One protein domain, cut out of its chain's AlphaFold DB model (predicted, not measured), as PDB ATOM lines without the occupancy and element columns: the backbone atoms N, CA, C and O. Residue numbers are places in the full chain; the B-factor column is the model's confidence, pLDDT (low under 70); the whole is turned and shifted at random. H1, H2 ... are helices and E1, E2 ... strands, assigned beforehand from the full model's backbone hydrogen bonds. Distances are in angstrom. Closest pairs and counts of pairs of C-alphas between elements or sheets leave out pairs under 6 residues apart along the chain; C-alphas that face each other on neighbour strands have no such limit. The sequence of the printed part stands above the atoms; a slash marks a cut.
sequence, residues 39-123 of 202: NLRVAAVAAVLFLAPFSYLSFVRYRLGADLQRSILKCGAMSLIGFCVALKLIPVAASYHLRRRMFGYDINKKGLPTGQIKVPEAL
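What this domain is: This is residues 39 to 123 of the 202 residues of a protein of Zea mays (UniProt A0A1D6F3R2). One long helix, H2, makes most of the length of a rod; H1 folds back loosely beside it from one end, and a small head of two short strands, E1 and E2, with the short helix H3 sits at the other end. The 85 printed residues have three named helices and two named strands, in the order H1, H2, E1, H3, E2, and the class is mostly helix. The two-stranded sheet, E1 - E2, is antiparallel. The whole is extended, with a radius of gyration of the C-alphas of 19.4 A and spans of 57 by 24 by 18 A.

Where its parts are: H1, residues 40 to 61, begins at C-alpha 40 (73.689, 150.691, 175.068), is 30.0 A long and has a kink of 26 degrees near residue 50. H2, residues 66 to 99, is 49.3 A long and has a kink of 42 degrees near residue 89. E1 is residues 103 to 105, H3 residues 113 to 116, and E2 residues 118 to 120, ending at C-alpha 120 (65.379, 150.738, 155.699).

How they stand to each other: H1 and H2 are close but not clearly touching, at a shallow tilt of 17 degrees, opposite ways; their closest C-alphas, of Ser 58 and Gln 69, are 7.7 A apart. O i to N i+4 pairs are within hydrogen-bond range in 16 of 18 cases in H1 and 28 of 30 in H2; H3 is too short for such a pair. The closest C-alphas of H2 and E2, of Ala 94 and Pro 120, are 5.5 A apart. In the antiparallel pair E1 and E2, N 104 and O 119 are 2.9 A apart, within hydrogen-bond range. The closest C-alphas of E1 and H3, of Tyr 105 and Gln 116, are 6.2 A apart. H1 is apart from E1, H3 and E2.

The domain as a whole: The C-alphas farthest apart, of Gly 65 and Gly 111, are 58.4 A apart. The printed part has no cut and no long link. The pLDDT is under 70 at residues 59, 63 and 110 to 116.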
ATOM      1  N   ASN A  39      69.799 150.437 173.015       80.50
ATOM      2  CA  ASN A  39      69.901 150.302 174.466       80.50
ATOM      3  C   ASN A  39      71.340 149.905 174.827       80.50
ATOM      4  O   ASN A  39      71.621 148.741 175.108       80.50
ATOM      5  N   LEU A  40      72.256 150.878 174.813       78.06
ATOM      6  CA  LEU A  40      73.689 150.691 175.068       78.06
ATOM      7  C   LEU A  40      73.954 149.933 176.371       78.06
ATOM      8  O   LEU A  40      74.875 149.130 176.431       78.06
ATOM      9  N   ARG A  41      73.112 150.131 177.394       77.31
ATOM     10  CA  ARG A  41      73.190 149.394 178.663       77.31
ATOM     11  C   ARG A  41      72.935 147.898 178.483       77.31
ATOM     12  O   ARG A  41      73.690 147.097 179.013       77.31
ATOM     13  N   VAL A  42      71.917 147.519 177.714       79.50
ATOM     14  CA  VAL A  42      71.604 146.107 177.433       79.50
ATOM     15  C   VAL A  42      72.701 145.486 176.575       79.50
ATOM     16  O   VAL A  42      73.154 144.385 176.872       79.50
ATOM     17  N   ALA A  43      73.186 146.214 175.565       79.38
ATOM     18  CA  ALA A  43      74.300 145.763 174.735       79.38
ATOM     19  C   ALA A  43      75.590 145.577 175.552       79.38
ATOM     20  O   ALA A  43      76.268 144.568 175.398       79.38
ATOM     21  N   ALA A  44      75.901 146.507 176.460       80.06
ATOM     22  CA  ALA A  44      77.058 146.412 177.343       80.06
ATOM     23  C   ALA A  44      76.928 145.252 178.339       80.06
ATOM     24  O   ALA A  44      77.881 144.501 178.519       80.06
ATOM     25  N   VAL A  45      75.752 145.057 178.946       81.69
ATOM     26  CA  VAL A  45      75.499 143.924 179.852       81.69
ATOM     27  C   VAL A  45      75.626 142.595 179.109       81.69
ATOM     28  O   VAL A  45      76.292 141.692 179.606       81.69
ATOM     29  N   ALA A  46      75.061 142.481 177.905       80.00
ATOM     30  CA  ALA A  46      75.214 141.290 177.073       80.00
ATOM     31  C   ALA A  46      76.684 141.053 176.693       80.00
ATOM     32  O   ALA A  46      77.183 139.938 176.829       80.00
ATOM     33  N   ALA A  47      77.406 142.101 176.285       80.31
ATOM     34  CA  ALA A  47      78.827 142.008 175.966       80.31
ATOM     35  C   ALA A  47      79.637 141.514 177.169       80.31
ATOM     36  O   ALA A  47      80.424 140.584 177.022       80.31
ATOM     37  N   VAL A  48      79.405 142.065 178.364       80.44
ATOM     38  CA  VAL A  48      80.068 141.628 179.603       80.44
ATOM     39  C   VAL A  48      79.709 140.182 179.938       80.44
ATOM     40  O   VAL A  48      80.604 139.406 180.264       80.44
ATOM     41  N   LEU A  49      78.442 139.785 179.794       85.31
ATOM     42  CA  LEU A  49      77.991 138.416 180.056       85.31
ATOM     43  C   LEU A  49      78.698 137.382 179.167       85.31
ATOM     44  O   LEU A  49      78.989 136.288 179.641       85.31
ATOM     45  N   PHE A  50      79.000 137.716 177.908       81.12
ATOM     46  CA  PHE A  50      79.700 136.812 176.986       81.12
ATOM     47  C   PHE A  50      81.234 136.925 177.063       81.12
ATOM     48  O   PHE A  50      81.931 135.912 176.990       81.12
ATOM     49  N   LEU A  51      81.783 138.129 177.251       80.94
ATOM     50  CA  LEU A  51      83.233 138.362 177.317       80.94
ATOM     51  C   LEU A  51      83.846 137.950 178.660       80.94
ATOM     52  O   LEU A  51      84.995 137.504 178.688       80.94
ATOM     53  N   ALA A  52      83.116 138.065 179.772       76.62
ATOM     54  CA  ALA A  52      83.607 137.690 181.099       76.62
ATOM     55  C   ALA A  52      83.936 136.187 181.231       76.62
ATOM     56  O   ALA A  52      85.060 135.869 181.622       76.62
ATOM     57  N   PRO A  53      83.055 135.234 180.857       79.50
ATOM     58  CA  PRO A  53      83.400 133.815 180.904       79.50
ATOM     59  C   PRO A  53      84.475 133.451 179.872       79.50
ATOM     60  O   PRO A  53      85.352 132.643 180.172       79.50
ATOM     61  N   PHE A  54      84.468 134.076 178.687       78.62
ATOM     62  CA  PHE A  54      85.479 133.834 177.651       78.62
ATOM     63  C   PHE A  54      86.886 134.268 178.086       78.62
ATOM     64  O   PHE A  54      87.853 133.520 177.917       78.62
ATOM     65  N   SER A  55      87.005 135.458 178.682       76.75
ATOM     66  CA  SER A  55      88.271 135.952 179.231       76.75
ATOM     67  C   SER A  55      88.720 135.125 180.441       76.75
ATOM     68  O   SER A  55      89.888 134.746 180.514       76.75
ATOM     69  N   TYR A  56      87.805 134.732 181.331       79.06
ATOM     70  CA  TYR A  56      88.122 133.841 182.450       79.06
ATOM     71  C   TYR A  56      88.677 132.484 181.981       79.06
ATOM     72  O   TYR A  56      89.733 132.043 182.440       79.06
ATOM     73  N   LEU A  57      88.028 131.844 181.007       76.75
ATOM     74  CA  LEU A  57      88.497 130.577 180.438       76.75
ATOM     75  C   LEU A  57      89.856 130.736 179.738       76.75
ATOM     76  O   LEU A  57      90.742 129.910 179.950       76.75
ATOM     77  N   SER A  58      90.040 131.808 178.960       71.00
ATOM     78  CA  SER A  58      91.245 132.026 178.141       71.00
ATOM     79  C   SER A  58      92.485 132.480 178.923       71.00
ATOM     80  O   SER A  58      93.610 132.284 178.463       71.00
ATOM     81  N   PHE A  59      92.317 133.121 180.079       69.62
ATOM     82  CA  PHE A  59      93.450 133.633 180.861       69.62
ATOM     83  C   PHE A  59      93.692 132.855 182.155       69.62
ATOM     84  O   PHE A  59      94.843 132.732 182.571       69.62
ATOM     85  N   VAL A  60      92.643 132.315 182.784       70.62
ATOM     86  CA  VAL A  60      92.747 131.666 184.101       70.62
ATOM     87  C   VAL A  60      92.753 130.144 183.989       70.62
ATOM     88  O   VAL A  60      93.546 129.488 184.662       70.62
ATOM     89  N   ARG A  61      91.885 129.557 183.149       73.38
ATOM     90  CA  ARG A  61      91.734 128.091 183.086       73.38
ATOM     91  C   ARG A  61      92.658 127.431 182.070       73.38
ATOM     92  O   ARG A  61      93.279 126.418 182.388       73.38
ATOM     93  N   TYR A  62      92.764 128.002 180.877       74.38
ATOM     94  CA  TYR A  62      93.689 127.545 179.849       74.38
ATOM     95  C   TYR A  62      94.923 128.450 179.861       74.38
ATOM     96  O   TYR A  62      94.833 129.627 179.523       74.38
ATOM     97  N   ARG A  63      96.096 127.916 180.233       67.94
ATOM     98  CA  ARG A  63      97.390 128.591 180.019       67.94
ATOM     99  C   ARG A  63      97.709 128.597 178.520       67.94
ATOM    100  O   ARG A  63      98.517 127.810 178.038       67.94
ATOM    101  N   LEU A  64      97.010 129.444 177.771       73.69
ATOM    102  CA  LEU A  64      97.278 129.689 176.359       73.69
ATOM    103  C   LEU A  64      98.650 130.363 176.216       73.69
ATOM    104  O   LEU A  64      99.033 131.188 177.045       73.69
ATOM    105  N   GLY A  65      99.397 130.004 175.169       78.44
ATOM    106  CA  GLY A  65     100.683 130.636 174.868       78.44
ATOM    107  C   GLY A  65     100.536 132.149 174.670       78.44
ATOM    108  O   GLY A  65      99.514 132.620 174.161       78.44
ATOM    109  N   ALA A  66     101.564 132.912 175.054       78.75
ATOM    110  CA  ALA A  66     101.530 134.377 175.047       78.75
ATOM    111  C   ALA A  66     101.194 134.968 173.661       78.75
ATOM    112  O   ALA A  66     100.490 135.974 173.568       78.75
ATOM    113  N   ASP A  67     101.635 134.326 172.577       78.88
ATOM    114  CA  ASP A  67     101.373 134.778 171.203       78.88
ATOM    115  C   ASP A  67      99.906 134.608 170.788       78.88
ATOM    116  O   ASP A  67      99.319 135.477 170.131       78.88
ATOM    117  N   LEU A  68      99.271 133.523 171.236       79.38
ATOM    118  CA  LEU A  68      97.858 133.268 170.972       79.38
ATOM    119  C   LEU A  68      96.970 134.215 171.789       79.38
ATOM    120  O   LEU A  68      96.030 134.793 171.246       79.38
ATOM    121  N   GLN A  69      97.319 134.469 173.053       81.31
ATOM    122  CA  GLN A  69      96.624 135.457 173.884       81.31
ATOM    123  C   GLN A  69      96.681 136.865 173.278       81.31
ATOM    124  O   GLN A  69      95.659 137.548 173.207       81.31
ATOM    125  N   ARG A  70      97.849 137.287 172.772       81.38
ATOM    126  CA  ARG A  70      97.999 138.573 172.065       81.38
ATOM    127  C   ARG A  70      97.121 138.645 170.818       81.38
ATOM    128  O   ARG A  70      96.552 139.696 170.536       81.38
ATOM    129  N   SER A  71      96.990 137.543 170.086       84.50
ATOM    130  CA  SER A  71      96.172 137.478 168.868       84.50
ATOM    131  C   SER A  71      94.675 137.567 169.175       84.50
ATOM    132  O   SER A  71      93.964 138.342 168.535       84.50
ATOM    133  N   ILE A  72      94.214 136.863 170.214       84.56
ATOM    134  CA  ILE A  72      92.833 136.949 170.708       84.56
ATOM    135  C   ILE A  72      92.528 138.367 171.209       84.56
ATOM    136  O   ILE A  72      91.480 138.921 170.881       84.56
ATOM    137  N   LEU A  73      93.456 138.987 171.945       84.62
ATOM    138  CA  LEU A  73      93.285 140.346 172.461       84.62
ATOM    139  C   LEU A  73      93.176 141.382 171.333       84.62
ATOM    140  O   LEU A  73      92.269 142.213 171.356       84.62
ATOM    141  N   LYS A  74      94.062 141.311 170.327       85.62
ATOM    142  CA  LYS A  74      93.998 142.176 169.136       85.62
ATOM    143  C   LYS A  74      92.663 142.016 168.404       85.62
ATOM    144  O   LYS A  74      92.059 143.017 168.030       85.62
ATOM    145  N   CYS A  75      92.194 140.776 168.240       86.81
ATOM    146  CA  CYS A  75      90.905 140.477 167.614       86.81
ATOM    147  C   CYS A  75      89.743 141.095 168.408       86.81
ATOM    148  O   CYS A  75      88.953 141.855 167.851       86.81
ATOM    149  N   GLY A  76      89.695 140.872 169.726       85.44
ATOM    150  CA  GLY A  76      88.656 141.431 170.593       85.44
ATOM    151  C   GLY A  76      88.625 142.963 170.598       85.44
ATOM    152  O   GLY A  76      87.549 143.557 170.501       85.44
ATOM    153  N   ALA A  77      89.792 143.615 170.643       87.25
ATOM    154  CA  ALA A  77      89.890 145.073 170.572       87.25
ATOM    155  C   ALA A  77      89.359 145.619 169.234       87.25
ATOM    156  O   ALA A  77      88.558 146.554 169.215       87.25
ATOM    157  N   MET A  78      89.749 144.996 168.120       87.06
ATOM    158  CA  MET A  78      89.277 145.343 166.776       87.06
ATOM    159  C   MET A  78      87.760 145.147 166.617       87.06
ATOM    160  O   MET A  78      87.085 146.015 166.063       87.06
ATOM    161  N   SER A  79      87.194 144.062 167.155       87.88
ATOM    162  CA  SER A  79      85.743 143.834 167.136       87.88
ATOM    163  C   SER A  79      84.970 144.880 167.943       87.88
ATOM    164  O   SER A  79      83.899 145.308 167.513       87.88
ATOM    165  N   LEU A  80      85.512 145.343 169.076       88.12
ATOM    166  CA  LEU A  80      84.885 146.402 169.873       88.12
ATOM    167  C   LEU A  80      84.875 147.743 169.126       88.12
ATOM    168  O   LEU A  80      83.857 148.437 169.113       88.12
ATOM    169  N   ILE A  81      85.980 148.083 168.456       89.69
ATOM    170  CA  ILE A  81      86.054 149.265 167.584       89.69
ATOM    171  C   ILE A  81      85.001 149.155 166.477       89.69
ATOM    172  O   ILE A  81      84.236 150.094 166.256       89.69
ATOM    173  N   GLY A  82      84.903 147.988 165.839       89.50
ATOM    174  CA  GLY A  82      83.890 147.712 164.828       89.50
ATOM    175  C   GLY A  82      82.462 147.899 165.301       89.50
ATOM    176  O   GLY A  82      81.660 148.520 164.608       89.50
ATOM    177  N   PHE A  83      82.158 147.417 166.502       88.88
ATOM    178  CA  PHE A  83      80.855 147.604 167.125       88.88
ATOM    179  C   PHE A  83      80.527 149.092 167.320       88.88
ATOM    180  O   PHE A  83      79.455 149.545 166.919       88.88
ATOM    181  N   CYS A  84      81.466 149.879 167.850       88.12
ATOM    182  CA  CYS A  84      81.290 151.325 168.015       88.12
ATOM    183  C   CYS A  84      81.067 152.048 166.676       88.12
ATOM    184  O   CYS A  84      80.187 152.908 166.576       88.12
ATOM    185  N   VAL A  85      81.830 151.685 165.641       90.38
ATOM    186  CA  VAL A  85      81.670 152.235 164.286       90.38
ATOM    187  C   VAL A  85      80.307 151.855 163.708       90.38
ATOM    188  O   VAL A  85      79.616 152.722 163.178       90.38
ATOM    189  N   ALA A  86      79.869 150.605 163.869       89.06
ATOM    190  CA  ALA A  86      78.569 150.141 163.391       89.06
ATOM    191  C   ALA A  86      77.416 150.940 164.006       89.06
ATOM    192  O   ALA A  86      76.548 151.414 163.276       89.06
ATOM    193  N   LEU A  87      77.442 151.194 165.318       87.00
ATOM    194  CA  LEU A  87      76.413 151.999 165.986       87.00
ATOM    195  C   LEU A  87      76.293 153.423 165.417       87.00
ATOM    196  O   LEU A  87      75.200 153.988 165.404       87.00
ATOM    197  N   LYS A  88      77.400 154.007 164.945       86.62
ATOM    198  CA  LYS A  88      77.421 155.339 164.319       86.62
ATOM    199  C   LYS A  88      77.033 155.296 162.842       86.62
ATOM    200  O   LYS A  88      76.381 156.221 162.365       86.62
ATOM    201  N   LEU A  89      77.417 154.241 162.125       86.56
ATOM    202  CA  LEU A  89      77.231 154.141 160.678       86.56
ATOM    203  C   LEU A  89      75.827 153.661 160.287       86.56
ATOM    204  O   LEU A  89      75.313 154.094 159.260       86.56
ATOM    205  N   ILE A  90      75.178 152.834 161.115       87.38
ATOM    206  CA  ILE A  90      73.805 152.349 160.892       87.38
ATOM    207  C   ILE A  90      72.792 153.492 160.669       87.38
ATOM    208  O   ILE A  90      72.119 153.460 159.640       87.38
ATOM    209  N   PRO A  91      72.667 154.521 161.537       83.81
ATOM    210  CA  PRO A  91      71.678 155.588 161.326       83.81
ATOM    211  C   PRO A  91      71.981 156.455 160.092       83.81
ATOM    212  O   PRO A  91      71.069 156.927 159.408       83.81
ATOM    213  N   VAL A  92      73.266 156.630 159.770       85.94
ATOM    214  CA  VAL A  92      73.702 157.350 158.568       85.94
ATOM    215  C   VAL A  92      73.297 156.567 157.321       85.94
ATOM    216  O   VAL A  92      72.623 157.102 156.443       85.94
ATOM    217  N   ALA A  93      73.641 155.281 157.264       84.25
ATOM    218  CA  ALA A  93      73.331 154.412 156.136       84.25
ATOM    219  C   ALA A  93      71.823 154.195 155.955       84.25
ATOM    220  O   ALA A  93      71.345 154.197 154.820       84.25
ATOM    221  N   ALA A  94      71.069 154.083 157.048       83.94
ATOM    222  CA  ALA A  94      69.613 154.006 157.038       83.94
ATOM    223  C   ALA A  94      68.981 155.160 156.247       83.94
ATOM    224  O   ALA A  94      68.135 154.941 155.381       83.94
ATOM    225  N   SER A  95      69.467 156.383 156.474       81.12
ATOM    226  CA  SER A  95      68.989 157.577 155.770       81.12
ATOM    227  C   SER A  95      69.258 157.511 154.265       81.12
ATOM    228  O   SER A  95      68.441 157.964 153.464       81.12
ATOM    229  N   TYR A  96      70.383 156.919 153.851       83.88
ATOM    230  CA  TYR A  96      70.694 156.714 152.433       83.88
ATOM    231  C   TYR A  96      69.827 155.628 151.778       83.88
ATOM    232  O   TYR A  96      69.462 155.789 150.613       83.88
ATOM    233  N   HIS A  97      69.470 154.561 152.501       81.88
ATOM    234  CA  HIS A  97      68.607 153.491 151.980       81.88
ATOM    235  C   HIS A  97      67.169 153.985 151.769       81.88
ATOM    236  O   HIS A  97      66.595 153.746 150.703       81.88
ATOM    237  N   LEU A  98      66.640 154.800 152.693       82.06
ATOM    238  CA  LEU A  98      65.324 155.429 152.519       82.06
ATOM    239  C   LEU A  98      65.255 156.315 151.266       82.06
ATOM    240  O   LEU A  98      64.277 156.254 150.520       82.06
ATOM    241  N   ARG A  99      66.312 157.091 150.975       81.38
ATOM    242  CA  ARG A  99      66.374 157.942 149.767       81.38
ATOM    243  C   ARG A  99      66.330 157.143 148.466       81.38
ATOM    244  O   ARG A  99      65.854 157.652 147.457       81.38
ATOM    245  N   ARG A 100      66.830 155.906 148.479       80.44
ATOM    246  CA  ARG A 100      66.845 155.003 147.318       80.44
ATOM    247  C   ARG A 100      65.582 154.148 147.197       80.44
ATOM    248  O   ARG A 100      65.538 153.280 146.338       80.44
ATOM    249  N   ARG A 101      64.563 154.404 148.027       76.50
ATOM    250  CA  ARG A 101      63.330 153.605 148.132       76.50
ATOM    251  C   ARG A 101      63.551 152.127 148.493       76.50
ATOM    252  O   ARG A 101      62.668 151.319 148.245       76.50
ATOM    253  N   MET A 102      64.685 151.792 149.112       76.19
ATOM    254  CA  MET A 102      64.945 150.456 149.662       76.19
ATOM    255  C   MET A 102      64.433 150.420 151.104       76.19
ATOM    256  O   MET A 102      65.189 150.641 152.058       76.19
ATOM    257  N   PHE A 103      63.117 150.293 151.257       80.19
ATOM    258  CA  PHE A 103      62.459 150.250 152.557       80.19
ATOM    259  C   PHE A 103      61.236 149.337 152.543       80.19
ATOM    260  O   PHE A 103      60.477 149.312 151.577       80.19
ATOM    261  N   GLY A 104      61.014 148.678 153.675       81.19
ATOM    262  CA  GLY A 104      59.882 147.802 153.928       81.19
ATOM    263  C   GLY A 104      58.985 148.343 155.031       81.19
ATOM    264  O   GLY A 104      59.393 149.163 155.860       81.19
ATOM    265  N   TYR A 105      57.745 147.863 155.052       80.38
ATOM    266  CA  TYR A 105      56.820 148.093 156.159       80.38
ATOM    267  C   TYR A 105      56.794 146.873 157.076       80.38
ATOM    268  O   TYR A 105      56.795 145.733 156.610       80.38
ATOM    269  N   ASP A 106      56.714 147.102 158.387       79.38
ATOM    270  CA  ASP A 106      56.561 146.018 159.356       79.38
ATOM    271  C   ASP A 106      55.159 145.392 159.235       79.38
ATOM    272  O   ASP A 106      54.163 145.888 159.776       79.38
ATOM    273  N   ILE A 107      55.081 144.265 158.519       80.88
ATOM    274  CA  ILE A 107      53.841 143.518 158.274       80.88
ATOM    275  C   ILE A 107      53.176 143.000 159.555       80.88
ATOM    276  O   ILE A 107      51.976 142.716 159.530       80.88
ATOM    277  N   ASN A 108      53.916 142.892 160.662       79.06
ATOM    278  CA  ASN A 108      53.397 142.411 161.941       79.06
ATOM    279  C   ASN A 108      52.767 143.538 162.780       79.06
ATOM    280  O   ASN A 108      52.249 143.280 163.867       79.06
ATOM    281  N   LYS A 109      52.772 144.786 162.289       73.12
ATOM    282  CA  LYS A 109      52.175 145.961 162.953       73.12
ATOM    283  C   LYS A 109      51.136 146.678 162.087       73.12
ATOM    284  O   LYS A 109      50.978 147.896 162.178       73.12
ATOM    285  N   LYS A 110      50.405 145.940 161.249       64.44
ATOM    286  CA  LYS A 110      49.331 146.501 160.413       64.44
ATOM    287  C   LYS A 110      48.275 147.193 161.289       64.44
ATOM    288  O   LYS A 110      47.752 146.589 162.218       64.44
ATOM    289  N   GLY A 111      47.973 148.459 160.995       62.78
ATOM    290  CA  GLY A 111      46.918 149.237 161.665       62.78
ATOM    291  C   GLY A 111      47.368 150.157 162.807       62.78
ATOM    292  O   GLY A 111      46.595 151.024 163.203       62.78
ATOM    293  N   LEU A 112      48.609 150.049 163.301       66.25
ATOM    294  CA  LEU A 112      49.186 151.056 164.204       66.25
ATOM    295  C   LEU A 112      49.932 152.138 163.401       66.25
ATOM    296  O   LEU A 112      50.541 151.811 162.379       66.25
ATOM    297  N   PRO A 113      50.005 153.396 163.883       62.00
ATOM    298  CA  PRO A 113      50.856 154.428 163.275       62.00
ATOM    299  C   PRO A 113      52.337 154.008 163.226       62.00
ATOM    300  O   PRO A 113      53.080 154.440 162.353       62.00
ATOM    301  N   THR A 114      52.758 153.086 164.099       61.38
ATOM    302  CA  THR A 114      54.093 152.466 164.089       61.38
ATOM    303  C   THR A 114      54.328 151.514 162.906       61.38
ATOM    304  O   THR A 114      55.471 151.319 162.513       61.38
ATOM    305  N   GLY A 115      53.283 150.915 162.326       60.56
ATOM    306  CA  GLY A 115      53.406 149.995 161.185       60.56
ATOM    307  C   GLY A 115      53.573 150.684 159.831       60.56
ATOM    308  O   GLY A 115      53.953 150.037 158.860       60.56
ATOM    309  N   GLN A 116      53.311 151.993 159.763       63.38
ATOM    310  CA  GLN A 116      53.534 152.815 158.567       63.38
ATOM    311  C   GLN A 116      54.936 153.446 158.536       63.38
ATOM    312  O   GLN A 116      55.272 154.168 157.599       63.38
ATOM    313  N   ILE A 117      55.766 153.184 159.553       72.69
ATOM    314  CA  ILE A 117      57.150 153.658 159.589       72.69
ATOM    315  C   ILE A 117      57.951 152.878 158.544       72.69
ATOM    316  O   ILE A 117      57.968 151.647 158.556       72.69
ATOM    317  N   LYS A 118      58.626 153.603 157.648       74.88
ATOM    318  CA  LYS A 118      59.522 153.025 156.642       74.88
ATOM    319  C   LYS A 118      60.764 152.471 157.333       74.88
ATOM    320  O   LYS A 118      61.546 153.235 157.907       74.88
ATOM    321  N   VAL A 119      60.960 151.159 157.269       79.88
ATOM    322  CA  VAL A 119      62.161 150.507 157.795       79.88
ATOM    323  C   VAL A 119      63.153 150.347 156.646       79.88
ATOM    324  O   VAL A 119      62.807 149.718 155.651       79.88
ATOM    325  N   PRO A 120      64.368 150.917 156.735       82.06
ATOM    326  CA  PRO A 120      65.379 150.738 155.699       82.06
ATOM    327  C   PRO A 120      65.752 149.256 155.583       82.06
ATOM    328  O   PRO A 120      66.111 148.617 156.577       82.06
ATOM    329  N   GLU A 121      65.676 148.728 154.370       78.31
ATOM    330  CA  GLU A 121      66.085 147.357 154.058       78.31
ATOM    331  C   GLU A 121      67.600 147.302 153.787       78.31
ATOM    332  O   GLU A 121      68.259 148.339 153.680       78.31
ATOM    333  N   ALA A 122      68.184 146.102 153.760       82.75
ATOM    334  CA  ALA A 122      69.611 145.860 153.496       82.75
ATOM    335  C   ALA A 122      70.641 146.488 154.474       82.75
ATOM    336  O   ALA A 122      71.834 146.574 154.165       82.75
ATOM    337  N   LEU A 123      70.259 146.864 155.707       84.94
ATOM    338  CA  LEU A 123      71.213 147.372 156.722       84.94
ATOM    339  C   LEU A 123      72.348 146.383 157.061       84.94
ATOM    340  O   LEU A 123      73.410 146.793 157.538       84.94
TER     341      LEU A 123